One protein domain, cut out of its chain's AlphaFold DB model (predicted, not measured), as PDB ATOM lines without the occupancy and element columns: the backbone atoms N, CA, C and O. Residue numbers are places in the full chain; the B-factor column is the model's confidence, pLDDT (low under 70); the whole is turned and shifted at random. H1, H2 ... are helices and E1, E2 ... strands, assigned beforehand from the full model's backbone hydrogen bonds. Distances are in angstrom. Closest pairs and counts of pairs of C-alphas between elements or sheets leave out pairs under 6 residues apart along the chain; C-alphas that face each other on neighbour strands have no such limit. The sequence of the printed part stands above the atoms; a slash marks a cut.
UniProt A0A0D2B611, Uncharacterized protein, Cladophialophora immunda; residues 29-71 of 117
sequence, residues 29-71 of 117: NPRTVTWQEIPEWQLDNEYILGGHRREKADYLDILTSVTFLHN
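What this domain is: This is residues 29 to 71 of the 117 residues of an uncharacterized protein of Cladophialophora immunda (UniProt A0A0D2B611). With little regular structure, this is a short two-strand hairpin, E1 and E2, with a wide loop, residues 35 to 49, at one end and a single helix, H1, at the other. Residues 68 to 71 fold back from H1 toward E2, while residues 56 to 61, of which 59 to 61 belong to H1, stick out. The 43 printed residues hold E1, E2, H1 in that order, the sheet antiparallel and the class mixed, with 16 residues in named elements. The whole is compact, radius of gyration of the C-alphas 10.3 A, spanning 28 by 18 by 18 A.

Where its parts are: E1, residues 32 to 34, begins at C-alpha 32 (-4.579, 18.423, -2.019) and is 7.2 A long. E2, residues 50 to 53, is 9.0 A. H1, residues 59 to 67, is 13.9 A and ends at C-alpha 67 (-17.287, 17.064, -4.002).

How they stand to each other: E1 and E2 form an antiparallel hairpin, with N 33 and O 52 within hydrogen-bond range at 2.8 A. E1 and H1 are apart. In H1, 3 of 5 O i to N i+4 pairs are within range.

The domain as a whole: The C-alphas of Tyr 47 and Leu 60, the two farthest apart, are 28.7 A apart. The printed part has no cut. The link from E1 to E2 is long. No printed residue has pLDDT under 70.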
ATOM      1  N   ASN A  29      -3.109  11.782   5.006       77.50
ATOM      2  CA  ASN A  29      -2.759  11.987   3.618       77.50
ATOM      3  C   ASN A  29      -3.651  13.115   3.055       77.50
ATOM      4  O   ASN A  29      -4.850  12.879   2.864       77.50
ATOM      5  N   PRO A  30      -3.138  14.347   2.854       83.94
ATOM      6  CA  PRO A  30      -3.990  15.477   2.503       83.94
ATOM      7  C   PRO A  30      -4.604  15.256   1.116       83.94
ATOM      8  O   PRO A  30      -3.969  14.693   0.234       83.94
ATOM      9  N   ARG A  31      -5.854  15.677   0.891       89.31
ATOM     10  CA  ARG A  31      -6.507  15.500  -0.426       89.31
ATOM     11  C   ARG A  31      -5.892  16.370  -1.525       89.31
ATOM     12  O   ARG A  31      -6.039  16.048  -2.701       89.31
ATOM     13  N   THR A  32      -5.210  17.443  -1.134       94.88
ATOM     14  CA  THR A  32      -4.579  18.423  -2.019       94.88
ATOM     15  C   THR A  32      -3.094  18.562  -1.716       94.88
ATOM     16  O   THR A  32      -2.651  18.247  -0.611       94.88
ATOM     17  N   VAL A  33      -2.352  19.079  -2.689       95.25
ATOM     18  CA  VAL A  33      -0.904  19.298  -2.640       95.25
ATOM     19  C   VAL A  33      -0.553  20.760  -2.925       95.25
ATOM     20  O   VAL A  33      -1.406  21.571  -3.314       95.25
ATOM     21  N   THR A  34       0.691  21.114  -2.644       95.56
ATOM     22  CA  THR A  34       1.289  22.422  -2.924       95.56
ATOM     23  C   THR A  34       1.770  22.518  -4.372       95.56
ATOM     24  O   THR A  34       1.907  21.509  -5.059       95.56
ATOM     25  N   TRP A  35       2.033  23.739  -4.840       95.00
ATOM     26  CA  TRP A  35       2.546  24.011  -6.189       95.00
ATOM     27  C   TRP A  35       3.857  23.274  -6.505       95.00
ATOM     28  O   TRP A  35       4.097  22.873  -7.633       95.00
ATOM     29  N   GLN A  36       4.716  23.055  -5.514       94.38
ATOM     30  CA  GLN A  36       6.004  22.381  -5.699       94.38
ATOM     31  C   GLN A  36       5.869  20.857  -5.828       94.38
ATOM     32  O   GLN A  36       6.830  20.182  -6.183       94.38
ATOM     33  N   GLU A  37       4.697  20.313  -5.500       93.88
ATOM     34  CA  GLU A  37       4.418  18.876  -5.467       93.88
ATOM     35  C   GLU A  37       3.607  18.402  -6.684       93.88
ATOM     36  O   GLU A  37       3.384  17.197  -6.825       93.88
ATOM     37  N   ILE A  38       3.133  19.315  -7.543       94.25
ATOM     38  CA  ILE A  38       2.379  18.954  -8.752       94.25
ATOM     39  C   ILE A  38       3.314  18.649  -9.927       94.25
ATOM     40  O   ILE A  38       4.416  19.196  -9.998       94.25
ATOM     41  N   PRO A  39       2.894  17.778 -10.860       94.00
ATOM     42  CA  PRO A  39       3.674  17.496 -12.058       94.00
ATOM     43  C   PRO A  39       3.751  18.717 -12.982       94.00
ATOM     44  O   PRO A  39       2.855  19.560 -12.997       94.00
ATOM     45  N   GLU A  40       4.793  18.772 -13.815       93.88
ATOM     46  CA  GLU A  40       5.093  19.935 -14.665       93.88
ATOM     47  C   GLU A  40       3.936  20.350 -15.584       93.88
ATOM     48  O   GLU A  40       3.709  21.535 -15.802       93.88
ATOM     49  N   TRP A  41       3.157  19.389 -16.087       93.31
ATOM     50  CA  TRP A  41       2.011  19.658 -16.960       93.31
ATOM     51  C   TRP A  41       0.844  20.360 -16.246       93.31
ATOM     52  O   TRP A  41      -0.026  20.912 -16.916       93.31
ATOM     53  N   GLN A  42       0.808  20.326 -14.910       94.06
ATOM     54  CA  GLN A  42      -0.208  20.978 -14.082       94.06
ATOM     55  C   GLN A  42       0.255  22.362 -13.579       94.06
ATOM     56  O   GLN A  42      -0.529  23.072 -12.956       94.06
ATOM     57  N   LEU A  43       1.507  22.762 -13.843       93.19
ATOM     58  CA  LEU A  43       2.050  24.072 -13.466       93.19
ATOM     59  C   LEU A  43       1.551  25.169 -14.426       93.19
ATOM     60  O   LEU A  43       2.279  25.618 -15.310       93.19
ATOM     61  N   ASP A  44       0.309  25.620 -14.252       93.50
ATOM     62  CA  ASP A  44      -0.314  26.664 -15.075       93.50
ATOM     63  C   ASP A  44      -0.090  28.100 -14.556       93.50
ATOM     64  O   ASP A  44       0.272  28.998 -15.317       93.50
ATOM     65  N   ASN A  45      -0.285  28.322 -13.255       94.69
ATOM     66  CA  ASN A  45      -0.240  29.621 -12.598       94.69
ATOM     67  C   ASN A  45       0.579  29.587 -11.297       94.69
ATOM     68  O   ASN A  45       0.089  29.185 -10.239       94.69
ATOM     69  N   GLU A  46       1.799  30.123 -11.359       93.88
ATOM     70  CA  GLU A  46       2.757  30.159 -10.242       93.88
ATOM     71  C   GLU A  46       2.267  30.903  -8.990       93.88
ATOM     72  O   GLU A  46       2.812  30.714  -7.901       93.88
ATOM     73  N   TYR A  47       1.221  31.724  -9.109       96.50
ATOM     74  CA  TYR A  47       0.636  32.438  -7.975       96.50
ATOM     75  C   TYR A  47      -0.319  31.563  -7.146       96.50
ATOM     76  O   TYR A  47      -0.678  31.939  -6.025       96.50
ATOM     77  N   ILE A  48      -0.717  30.387  -7.645       95.69
ATOM     78  CA  ILE A  48      -1.540  29.418  -6.908       95.69
ATOM     79  C   ILE A  48      -0.620  28.467  -6.141       95.69
ATOM     80  O   ILE A  48      -0.248  27.394  -6.608       95.69
ATOM     81  N   LEU A  49      -0.274  28.850  -4.913       96.06
ATOM     82  CA  LEU A  49       0.745  28.155  -4.116       96.06
ATOM     83  C   LEU A  49       0.304  26.785  -3.564       96.06
ATOM     84  O   LEU A  49       1.141  25.991  -3.131       96.06
ATOM     85  N   GLY A  50      -0.995  26.479  -3.552       95.31
ATOM     86  CA  GLY A  50      -1.495  25.213  -3.024       95.31
ATOM     87  C   GLY A  50      -2.977  24.976  -3.265       95.31
ATOM     88  O   GLY A  50      -3.647  25.748  -3.943       95.31
ATOM     89  N   GLY A  51      -3.483  23.879  -2.698       95.06
ATOM     90  CA  GLY A  51      -4.850  23.421  -2.956       95.06
ATOM     91  C   GLY A  51      -4.977  22.659  -4.275       95.06
ATOM     92  O   GLY A  51      -6.088  22.430  -4.741       95.06
ATOM     93  N   HIS A  52      -3.860  22.246  -4.868       95.75
ATOM     94  CA  HIS A  52      -3.854  21.501  -6.116       95.75
ATOM     95  C   HIS A  52      -4.371  20.090  -5.915       95.75
ATOM     96  O   HIS A  52      -4.040  19.413  -4.936       95.75
ATOM     97  N   ARG A  53      -5.166  19.617  -6.867       94.25
ATOM     98  CA  ARG A  53      -5.545  18.208  -6.918       94.25
ATOM     99  C   ARG A  53      -4.314  17.363  -7.250       94.25
ATOM    100  O   ARG A  53      -3.478  17.767  -8.051       94.25
ATOM    101  N   ARG A  54      -4.226  16.174  -6.654       91.81
ATOM    102  CA  ARG A  54      -3.205  15.189  -7.019       91.81
ATOM    103  C   ARG A  54      -3.499  14.537  -8.356       91.81
ATOM    104  O   ARG A  54      -4.662  14.313  -8.704       91.81
ATOM    105  N   GLU A  55      -2.434  14.128  -9.027       89.25
ATOM    106  CA  GLU A  55      -2.533  13.212 -10.149       89.25
ATOM    107  C   GLU A  55      -3.169  11.893  -9.689       89.25
ATOM    108  O   GLU A  55      -2.789  11.297  -8.677       89.25
ATOM    109  N   LYS A  56      -4.194  11.464 -10.422       86.75
ATOM    110  CA  LYS A  56      -4.888  10.197 -10.218       86.75
ATOM    111  C   LYS A  56      -5.221   9.603 -11.579       86.75
ATOM    112  O   LYS A  56      -5.651  10.334 -12.466       86.75
ATOM    113  N   ALA A  57      -5.047   8.290 -11.712       82.00
ATOM    114  CA  ALA A  57      -5.278   7.567 -12.962       82.00
ATOM    115  C   ALA A  57      -6.751   7.170 -13.191       82.00
ATOM    116  O   ALA A  57      -7.110   6.808 -14.306       82.00
ATOM    117  N   ASP A  58      -7.597   7.224 -12.157       92.44
ATOM    118  CA  ASP A  58      -9.003   6.813 -12.240       92.44
ATOM    119  C   ASP A  58      -9.945   8.010 -12.469       92.44
ATOM    120  O   ASP A  58      -9.907   9.017 -11.755       92.44
ATOM    121  N   TYR A  59     -10.838   7.876 -13.449       92.62
ATOM    122  CA  TYR A  59     -11.883   8.848 -13.759       92.62
ATOM    123  C   TYR A  59     -12.916   9.001 -12.643       92.62
ATOM    124  O   TYR A  59     -13.418  10.108 -12.441       92.62
ATOM    125  N   LEU A  60     -13.225   7.936 -11.894       94.19
ATOM    126  CA  LEU A  60     -14.148   8.046 -10.760       94.19
ATOM    127  C   LEU A  60     -13.555   8.937  -9.674       94.19
ATOM    128  O   LEU A  60     -14.230   9.814  -9.141       94.19
ATOM    129  N   ASP A  61     -12.267   8.780  -9.412       90.38
ATOM    130  CA  ASP A  61     -11.539   9.641  -8.498       90.38
ATOM    131  C   ASP A  61     -11.518  11.106  -8.975       90.38
ATOM    132  O   ASP A  61     -11.729  12.022  -8.174       90.38
ATOM    133  N   ILE A  62     -11.328  11.341 -10.278       92.94
ATOM    134  CA  ILE A  62     -11.435  12.683 -10.873       92.94
ATOM    135  C   ILE A  62     -12.840  13.259 -10.666       92.94
ATOM    136  O   ILE A  62     -12.952  14.438 -10.343       92.94
ATOM    137  N   LEU A  63     -13.897  12.456 -10.800       94.44
ATOM    138  CA  LEU A  63     -15.274  12.908 -10.601       94.44
ATOM    139  C   LEU A  63     -15.580  13.195  -9.122       94.44
ATOM    140  O   LEU A  63     -16.224  14.198  -8.815       94.44
ATOM    141  N   THR A  64     -15.071  12.380  -8.189       94.00
ATOM    142  CA  THR A  64     -15.216  12.643  -6.741       94.00
ATOM    143  C   THR A  64     -14.547  13.954  -6.325       94.00
ATOM    144  O   THR A  64     -15.081  14.648  -5.462       94.00
ATOM    145  N   SER A  65     -13.453  14.327  -6.997       94.75
ATOM    146  CA  SER A  65     -13.198  15.689  -7.487       94.75
ATOM    147  C   SER A  65     -14.078  16.824  -6.986       94.75
ATOM    148  O   SER A  65     -13.779  17.574  -6.062       94.75
ATOM    149  N   VAL A  66     -15.231  16.859  -7.647       95.81
ATOM    150  CA  VAL A  66     -16.249  17.904  -7.623       95.81
ATOM    151  C   VAL A  66     -16.899  18.045  -6.242       95.81
ATOM    152  O   VAL A  66     -17.597  19.014  -5.975       95.81
ATOM    153  N   THR A  67     -16.687  17.082  -5.344       95.69
ATOM    154  CA  THR A  67     -17.287  17.064  -4.002       95.69
ATOM    155  C   THR A  67     -16.386  17.648  -2.911       95.69
ATOM    156  O   THR A  67     -16.829  17.772  -1.769       95.69
ATOM    157  N   PHE A  68     -15.138  18.014  -3.222       94.88
ATOM    158  CA  PHE A  68     -14.228  18.641  -2.262       94.88
ATOM    159  C   PHE A  68     -13.519  19.866  -2.849       94.88
ATOM    160  O   PHE A  68     -13.472  20.068  -4.057       94.88
ATOM    161  N   LEU A  69     -12.967  20.701  -1.967       96.31
ATOM    162  CA  LEU A  69     -12.339  21.963  -2.348       96.31
ATOM    163  C   LEU A  69     -10.893  21.761  -2.833       96.31
ATOM    164  O   LEU A  69     -10.078  21.157  -2.135       96.31
ATOM    165  N   HIS A  70     -10.585  22.317  -3.999       96.06
ATOM    166  CA  HIS A  70      -9.274  22.396  -4.637       96.06
ATOM    167  C   HIS A  70      -9.207  23.649  -5.538       96.06
ATOM    168  O   HIS A  70     -10.196  24.367  -5.695       96.06
ATOM    169  N   ASN A  71      -8.045  23.934  -6.124       96.12
ATOM    170  CA  ASN A  71      -7.795  25.115  -6.965       96.12
ATOM    171  C   ASN A  71      -8.812  25.276  -8.115       96.12
ATOM    172  O   ASN A  71      -9.328  26.365  -8.336       96.12
TER     173      ASN A  71